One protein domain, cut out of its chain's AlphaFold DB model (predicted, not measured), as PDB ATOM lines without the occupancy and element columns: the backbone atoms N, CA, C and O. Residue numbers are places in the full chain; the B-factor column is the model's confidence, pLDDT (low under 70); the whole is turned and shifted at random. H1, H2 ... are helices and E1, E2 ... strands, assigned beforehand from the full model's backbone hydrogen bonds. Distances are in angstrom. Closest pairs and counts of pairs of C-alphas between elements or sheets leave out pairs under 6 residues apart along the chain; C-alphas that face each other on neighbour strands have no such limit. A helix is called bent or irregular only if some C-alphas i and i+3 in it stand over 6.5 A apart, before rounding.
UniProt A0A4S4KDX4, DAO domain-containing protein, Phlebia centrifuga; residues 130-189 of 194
ATOM      1  N   VAL A 130      93.278 234.401 275.784       98.12
ATOM      2  CA  VAL A 130      93.677 234.061 274.417       98.12
ATOM      3  C   VAL A 130      94.040 235.337 273.660       98.12
ATOM      4  O   VAL A 130      93.206 236.224 273.493       98.12
ATOM      5  N   GLY A 131      95.289 235.458 273.220       97.81
ATOM      6  CA  GLY A 131      95.744 236.559 272.364       97.81
ATOM      7  C   GLY A 131      96.942 237.336 272.910       97.81
ATOM      8  O   GLY A 131      97.737 236.757 273.647       97.81
ATOM      9  N   PRO A 132      97.134 238.617 272.542       97.00
ATOM     10  CA  PRO A 132      98.330 239.364 272.919       97.00
ATOM     11  C   PRO A 132      98.490 239.501 274.437       97.00
ATOM     12  O   PRO A 132      97.517 239.747 275.164       97.00
ATOM     13  N   VAL A 133      99.723 239.373 274.922       96.75
ATOM     14  CA  VAL A 133     100.066 239.600 276.329       96.75
ATOM     15  C   VAL A 133      99.968 241.092 276.632       96.75
ATOM     16  O   VAL A 133     100.502 241.923 275.901       96.75
ATOM     17  N   LYS A 134      99.314 241.445 277.743       92.62
ATOM     18  CA  LYS A 134      99.182 242.831 278.207       92.62
ATOM     19  C   LYS A 134      99.856 243.040 279.559       92.62
ATOM     20  O   LYS A 134      99.717 242.229 280.480       92.62
ATOM     21  N   PHE A 135     100.553 244.161 279.704       89.31
ATOM     22  CA  PHE A 135     101.011 244.652 280.999       89.31
ATOM     23  C   PHE A 135      99.827 245.071 281.877       89.31
ATOM     24  O   PHE A 135      98.732 245.334 281.383       89.31
ATOM     25  N   ALA A 136     100.062 245.206 283.186       84.12
ATOM     26  CA  ALA A 136      99.066 245.759 284.109       84.12
ATOM     27  C   ALA A 136      98.630 247.189 283.726       84.12
ATOM     28  O   ALA A 136      97.515 247.592 284.022       84.12
ATOM     29  N   SER A 137      99.483 247.931 283.010       86.12
ATOM     30  CA  SER A 137      99.163 249.247 282.445       86.12
ATOM     31  C   SER A 137      98.216 249.206 281.238       86.12
ATOM     32  O   SER A 137      97.865 250.256 280.713       86.12
ATOM     33  N   GLY A 138      97.855 248.017 280.744       85.56
ATOM     34  CA  GLY A 138      97.058 247.827 279.530       85.56
ATOM     35  C   GLY A 138      97.868 247.834 278.228       85.56
ATOM     36  O   GLY A 138      97.327 247.473 277.185       85.56
ATOM     37  N   LYS A 139      99.163 248.180 278.269       90.38
ATOM     38  CA  LYS A 139     100.039 248.141 277.089       90.38
ATOM     39  C   LYS A 139     100.239 246.698 276.611       90.38
ATOM     40  O   LYS A 139     100.579 245.828 277.411       90.38
ATOM     41  N   THR A 140     100.091 246.468 275.310       93.88
ATOM     42  CA  THR A 140     100.426 245.190 274.672       93.88
ATOM     43  C   THR A 140     101.940 244.990 274.633       93.88
ATOM     44  O   THR A 140     102.694 245.912 274.315       93.88
ATOM     45  N   LEU A 141     102.383 243.785 274.970       94.88
ATOM     46  CA  LEU A 141     103.753 243.339 274.787       94.88
ATOM     47  C   LEU A 141     103.887 242.742 273.381       94.88
ATOM     48  O   LEU A 141     103.322 241.689 273.094       94.88
ATOM     49  N   GLU A 142     104.592 243.454 272.508       94.31
ATOM     50  CA  GLU A 142     104.759 243.097 271.095       94.31
ATOM     51  C   GLU A 142     105.418 241.720 270.925       94.31
ATOM     52  O   GLU A 142     106.320 241.350 271.683       94.31
ATOM     53  N   GLY A 143     104.934 240.948 269.947       95.56
ATOM     54  CA  GLY A 143     105.419 239.598 269.648       95.56
ATOM     55  C   GLY A 143     105.144 238.544 270.730       95.56
ATOM     56  O   GLY A 143     105.663 237.434 270.633       95.56
ATOM     57  N   GLN A 144     104.365 238.860 271.774       97.19
ATOM     58  CA  GLN A 144     104.054 237.935 272.866       97.19
ATOM     59  C   GLN A 144     102.558 237.638 272.933       97.19
ATOM     60  O   GLN A 144     101.724 238.538 273.046       97.19
ATOM     61  N   PHE A 145     102.225 236.350 272.939       97.94
ATOM     62  CA  PHE A 145     100.853 235.849 272.948       97.94
ATOM     63  C   PHE A 145     100.652 234.841 274.082       97.94
ATOM     64  O   PHE A 145     101.597 234.201 274.540       97.94
ATOM     65  N   ILE A 146      99.413 234.703 274.547       97.50
ATOM     66  CA  ILE A 146      99.030 233.808 275.638       97.50
ATOM     67  C   ILE A 146      97.824 232.955 275.245       97.50
ATOM     68  O   ILE A 146      96.902 233.434 274.592       97.50
ATOM     69  N   SER A 147      97.856 231.691 275.666       97.81
ATOM     70  CA  SER A 147      96.740 230.741 275.672       97.81
ATOM     71  C   SER A 147      96.799 230.002 277.011       97.81
ATOM     72  O   SER A 147      97.498 228.998 277.149       97.81
ATOM     73  N   ALA A 148      96.200 230.583 278.053       97.50
ATOM     74  CA  ALA A 148      96.355 230.113 279.436       97.50
ATOM     75  C   ALA A 148      95.124 230.423 280.301       97.50
ATOM     76  O   ALA A 148      94.192 231.079 279.851       97.50
ATOM     77  N   GLY A 149      95.123 229.986 281.566       97.31
ATOM     78  CA  GLY A 149      94.045 230.325 282.505       97.31
ATOM     79  C   GLY A 149      92.760 229.516 282.299       97.31
ATOM     80  O   GLY A 149      91.656 230.020 282.483       97.31
ATOM     81  N   PHE A 150      92.882 228.257 281.877       97.69
ATOM     82  CA  PHE A 150      91.736 227.434 281.484       97.69
ATOM     83  C   PHE A 150      90.807 227.015 282.632       97.69
ATOM     84  O   PHE A 150      89.788 226.387 282.356       97.69
ATOM     85  N   SER A 151      91.141 227.313 283.893       95.88
ATOM     86  CA  SER A 151      90.275 227.073 285.058       95.88
ATOM     87  C   SER A 151      89.711 225.643 285.112       95.88
ATOM     88  O   SER A 151      88.503 225.426 285.151       95.88
ATOM     89  N   GLY A 152      90.597 224.647 284.996       92.38
ATOM     90  CA  GLY A 152      90.236 223.221 284.990       92.38
ATOM     91  C   GLY A 152      89.690 222.677 283.660       92.38
ATOM     92  O   GLY A 152      89.510 221.473 283.525       92.38
ATOM     93  N   HIS A 153      89.497 223.520 282.641       94.12
ATOM     94  CA  HIS A 153      88.930 223.140 281.338       94.12
ATOM     95  C   HIS A 153      89.969 223.169 280.204       94.12
ATOM     96  O   HIS A 153      89.652 223.498 279.062       94.12
ATOM     97  N   GLY A 154      91.228 222.835 280.510       94.88
ATOM     98  CA  GLY A 154      92.328 222.868 279.539       94.88
ATOM     99  C   GLY A 154      92.140 221.874 278.394       94.88
ATOM    100  O   GLY A 154      92.193 222.264 277.234       94.88
ATOM    101  N   MET A 155      91.829 220.615 278.713       92.88
ATOM    102  CA  MET A 155      91.650 219.553 277.712       92.88
ATOM    103  C   MET A 155      90.642 219.898 276.599       92.88
ATOM    104  O   MET A 155      91.006 219.768 275.432       92.88
ATOM    105  N   PRO A 156      89.411 220.369 276.895       93.44
ATOM    106  CA  PRO A 156      88.451 220.705 275.843       93.44
ATOM    107  C   PRO A 156      88.728 222.036 275.124       93.44
ATOM    108  O   PRO A 156      88.227 222.227 274.020       93.44
ATOM    109  N   ARG A 157      89.480 222.974 275.721       96.12
ATOM    110  CA  ARG A 157      89.618 224.350 275.190       96.12
ATOM    111  C   ARG A 157      90.964 224.633 274.524       96.12
ATOM    112  O   ARG A 157      91.023 225.470 273.624       96.12
ATOM    113  N   ALA A 158      92.038 223.970 274.952       96.88
ATOM    114  CA  ALA A 158      93.404 224.357 274.603       96.88
ATOM    115  C   ALA A 158      93.684 224.311 273.096       96.88
ATOM    116  O   ALA A 158      94.323 225.225 272.590       96.88
ATOM    117  N   PHE A 159      93.174 223.308 272.372       97.50
ATOM    118  CA  PHE A 159      93.422 223.165 270.932       97.50
ATOM    119  C   PHE A 159      92.845 224.325 270.114       97.50
ATOM    120  O   PHE A 159      93.573 224.954 269.354       97.50
ATOM    121  N   ALA A 160      91.571 224.670 270.324       97.88
ATOM    122  CA  ALA A 160      90.941 225.793 269.629       97.88
ATOM    123  C   ALA A 160      91.568 227.142 270.034       97.88
ATOM    124  O   ALA A 160      91.802 228.010 269.196       97.88
ATOM    125  N   CYS A 161      91.920 227.315 271.313       98.38
ATOM    126  CA  CYS A 161      92.628 228.519 271.761       98.38
ATOM    127  C   CYS A 161      94.044 228.613 271.160       98.38
ATOM    128  O   CYS A 161      94.521 229.707 270.863       98.38
ATOM    129  N   ALA A 162      94.720 227.477 270.967       98.25
ATOM    130  CA  ALA A 162      96.025 227.416 270.320       98.25
ATOM    131  C   ALA A 162      95.937 227.747 268.826       98.25
ATOM    132  O   ALA A 162      96.801 228.468 268.337       98.25
ATOM    133  N   GLU A 163      94.894 227.300 268.122       98.38
ATOM    134  CA  GLU A 163      94.637 227.683 266.726       98.38
ATOM    135  C   GLU A 163      94.527 229.206 266.577       98.38
ATOM    136  O   GLU A 163      95.168 229.801 265.710       98.38
ATOM    137  N   VAL A 164      93.788 229.852 267.480       98.50
ATOM    138  CA  VAL A 164      93.624 231.313 267.512       98.50
ATOM    139  C   VAL A 164      94.963 232.019 267.701       98.50
ATOM    140  O   VAL A 164      95.310 232.900 266.915       98.50
ATOM    141  N   VAL A 165      95.741 231.618 268.710       98.38
ATOM    142  CA  VAL A 165      97.056 232.219 268.973       98.38
ATOM    143  C   VAL A 165      98.033 231.958 267.829       98.38
ATOM    144  O   VAL A 165      98.742 232.875 267.426       98.38
ATOM    145  N   ALA A 166      98.053 230.751 267.265       98.50
ATOM    146  CA  ALA A 166      98.895 230.431 266.117       98.50
ATOM    147  C   ALA A 166      98.543 231.304 264.904       98.50
ATOM    148  O   ALA A 166      99.442 231.832 264.251       98.50
ATOM    149  N   GLY A 167      97.252 231.521 264.641       98.38
ATOM    150  CA  GLY A 167      96.788 232.439 263.602       98.38
ATOM    151  C   GLY A 167      97.262 233.875 263.834       98.38
ATOM    152  O   GLY A 167      97.773 234.504 262.909       98.38
ATOM    153  N   MET A 168      97.162 234.376 265.069       98.38
ATOM    154  CA  MET A 168      97.663 235.711 265.415       98.38
ATOM    155  C   MET A 168      99.173 235.833 265.198       98.38
ATOM    156  O   MET A 168      99.618 236.812 264.606       98.38
ATOM    157  N   VAL A 169      99.950 234.833 265.627       98.44
ATOM    158  CA  VAL A 169     101.410 234.794 265.440       98.44
ATOM    159  C   VAL A 169     101.770 234.818 263.954       98.44
ATOM    160  O   VAL A 169     102.639 235.583 263.546       98.44
ATOM    161  N   VAL A 170     101.095 234.016 263.124       98.38
ATOM    162  CA  VAL A 170     101.349 233.983 261.674       98.38
ATOM    163  C   VAL A 170     101.049 235.332 261.023       98.38
ATOM    164  O   VAL A 170     101.848 235.791 260.206       98.38
ATOM    165  N   CYS A 171      99.935 235.976 261.379       98.19
ATOM    166  CA  CYS A 171      99.600 237.300 260.860       98.19
ATOM    167  C   CYS A 171     100.623 238.358 261.299       98.19
ATOM    168  O   CYS A 171     101.108 239.108 260.455       98.19
ATOM    169  N   ASP A 172     101.019 238.364 262.575       97.25
ATOM    170  CA  ASP A 172     102.028 239.284 263.123       97.25
ATOM    171  C   ASP A 172     103.370 239.155 262.383       97.25
ATOM    172  O   ASP A 172     103.913 240.142 261.886       97.25
ATOM    173  N   MET A 173     103.845 237.923 262.167       97.56
ATOM    174  CA  MET A 173     105.073 237.646 261.406       97.56
ATOM    175  C   MET A 173     105.022 238.118 259.946       97.56
ATOM    176  O   MET A 173     106.068 238.358 259.341       97.56
ATOM    177  N   ARG A 174     103.826 238.213 259.358       97.88
ATOM    178  CA  ARG A 174     103.615 238.632 257.963       97.88
ATOM    179  C   ARG A 174     103.256 240.111 257.822       97.88
ATOM    180  O   ARG A 174     103.169 240.595 256.696       97.88
ATOM    181  N   GLY A 175     103.044 240.827 258.926       96.81
ATOM    182  CA  GLY A 175     102.477 242.177 258.896       96.81
ATOM    183  C   GLY A 175     101.024 242.206 258.405       96.81
ATOM    184  O   GLY A 175     100.571 243.211 257.859       96.81
ATOM    185  N   GLU A 176     100.298 241.100 258.563       97.62
ATOM    186  CA  GLU A 176      98.887 240.967 258.206       97.62
ATOM    187  C   GLU A 176      97.993 241.273 259.416       97.62
ATOM    188  O   GLU A 176      98.374 241.084 260.572       97.62
ATOM    189  N   THR A 177      96.763 241.726 259.164       95.38
ATOM    190  CA  THR A 177      95.767 241.883 260.232       95.38
ATOM    191  C   THR A 177      95.083 240.547 260.492       95.38
ATOM    192  O   THR A 177      94.450 239.990 259.597       95.38
ATOM    193  N   TRP A 178      95.181 240.050 261.724       96.94
ATOM    194  CA  TRP A 178      94.432 238.872 262.141       96.94
ATOM    195  C   TRP A 178      92.937 239.189 262.276       96.94
ATOM    196  O   TRP A 178      92.561 240.209 262.859       96.94
ATOM    197  N   ALA A 179      92.086 238.303 261.759       96.88
ATOM    198  CA  ALA A 179      90.636 238.408 261.857       96.88
ATOM    199  C   ALA A 179      90.089 237.395 262.867       96.88
ATOM    200  O   ALA A 179      90.484 236.229 262.863       96.88
ATOM    201  N   VAL A 180      89.150 237.840 263.704       97.25
ATOM    202  CA  VAL A 180      88.503 236.992 264.711       97.25
ATOM    203  C   VAL A 180      87.635 235.926 264.021       97.25
ATOM    204  O   VAL A 180      86.737 236.299 263.263       97.25
ATOM    205  N   PRO A 181      87.846 234.621 264.280       96.88
ATOM    206  CA  PRO A 181      86.972 233.571 263.773       96.88
ATOM    207  C   PRO A 181      85.565 233.676 264.367       96.88
ATOM    208  O   PRO A 181      85.416 233.905 265.564       96.88
ATOM    209  N   GLU A 182      84.535 233.427 263.554       97.38
ATOM    210  CA  GLU A 182      83.121 233.506 263.969       97.38
ATOM    211  C   GLU A 182      82.791 232.599 265.168       97.38
ATOM    212  O   GLU A 182      81.967 232.939 266.011       97.38
ATOM    213  N   TRP A 183      83.461 231.451 265.268       96.94
ATOM    214  CA  TRP A 183      83.237 230.470 266.327       96.94
ATOM    215  C   TRP A 183      83.896 230.836 267.665       96.94
ATOM    216  O   TRP A 183      83.615 230.178 268.671       96.94
ATOM    217  N   LEU A 184      84.789 231.834 267.708       97.12
ATOM    218  CA  LEU A 184      85.546 232.164 268.915       97.12
ATOM    219  C   LEU A 184      84.691 232.987 269.892       97.12
ATOM    220  O   LEU A 184      84.259 234.089 269.545       97.12
ATOM    221  N   PRO A 185      84.514 232.542 271.150       96.19
ATOM    222  CA  PRO A 185      83.872 233.372 272.159       96.19
ATOM    223  C   PRO A 185      84.693 234.639 272.424       96.19
ATOM    224  O   PRO A 185      85.818 234.572 272.917       96.19
ATOM    225  N   LEU A 186      84.120 235.810 272.135       96.31
ATOM    226  CA  LEU A 186      84.836 237.090 272.232       96.31
ATOM    227  C   LEU A 186      85.412 237.356 273.628       96.31
ATOM    228  O   LEU A 186      86.501 237.903 273.746       96.31
ATOM    229  N   HIS A 187      84.743 236.903 274.690       94.88
ATOM    230  CA  HIS A 187      85.211 237.073 276.069       94.88
ATOM    231  C   HIS A 187      86.487 236.269 276.406       94.88
ATOM    232  O   HIS A 187      87.070 236.479 277.472       94.88
ATOM    233  N   TYR A 188      86.959 235.386 275.513       96.62
ATOM    234  CA  TYR A 188      88.264 234.716 275.646       96.62
ATOM    235  C   TYR A 188      89.420 235.626 275.214       96.62
ATOM    236  O   TYR A 188      90.554 235.456 275.673       96.62
ATOM    237  N   LEU A 189      89.148 236.595 274.335       97.06
ATOM    238  CA  LEU A 189      90.170 237.474 273.789       97.06
ATOM    239  C   LEU A 189      90.709 238.414 274.862       97.06
ATOM    240  O   LEU A 189      89.952 239.127 275.520       97.06
TER     241      LEU A 189
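AT A GLANCE: This is residues 130 to 189 of the 194 residues of the protein "DAO domain-containing protein" of Phlebia centrifuga (UniProt A0A4S4KDX4). One long helix, H1, packs on a small two-stranded hairpin, E1 and E2, and an unnamed stretch, residues 175 to 189, folds back from the far end of H1 to bring the last printed residue beside the first. H1 makes the long axis, E2 is sharply bent within the hairpin, and residues 151 to 156, of which 154 to 156 belong to H1, stick out at one end. The printed part has 60 residues with two named strands and one named helix, in the order E1, E2, H1; the sheet, order E1 - E2, is antiparallel, and the class is mixed, helices and strands. The whole is compact, with a radius of gyration of the C-alphas of 11.8 A and spans of 32 by 27 by 16 A.

HOW THE PARTS SIT: Start at the sheet, where E1, residues 130 to 134, and E2, residues 140 to 148, form a hairpin of antiparallel neighbours with 136 degrees between their directions. Look at N 131 and O 146, 2.9 A apart, and at N 141 and O 133, 2.8 A apart, both within hydrogen-bond range. At residue 143 you will find that E2 bends by 107 degrees. Now move to H1, residues 154 to 174: its closest C-alphas to E2 are those of Cys 161 and Ser 147, 6.1 A apart. Its closest C-alphas to E1 are those of Val 165 and Gly 131, 5.7 A apart. H1 has a kink of 26 degrees near residue 161 and is irregular, with C-alphas 156 and 159 7.4 A apart. In its backbone, 15 of 17 O i to N i+4 pairs are within hydrogen-bond range.

IN THESE COORDINATES: Find C-alpha 130 at (93.677, 234.061, 274.417); from there E1 runs through five residues to Lys 134, 11.0 A away between C-alphas. E2 begins at Thr 140, with its C-alpha at (100.426, 245.190, 274.672), and runs through nine residues to Ala 148, 16.3 A from first to last C-alpha. H1 measures 29.0 A over its 21 residues, from Gly 154 to Arg 174, whose C-alpha is at (103.615, 238.632, 257.963).

THE WHOLE: The two C-alphas farthest apart are those of Gly 152 and Gly 175, at 34.5 A, while those of Val 130 and Leu 189, the first and last printed, are 4.9 A apart. The links from E1 to E2 and from E2 to H1 are tight, with five residues in each. Follow residues 175 to 189, a stretch with no named element, and you will find their C-alphas 6 to 16 A from the mean of the C-alphas. The printed part has no cut, its mean pLDDT is 95.9, and no printed residue is under 70.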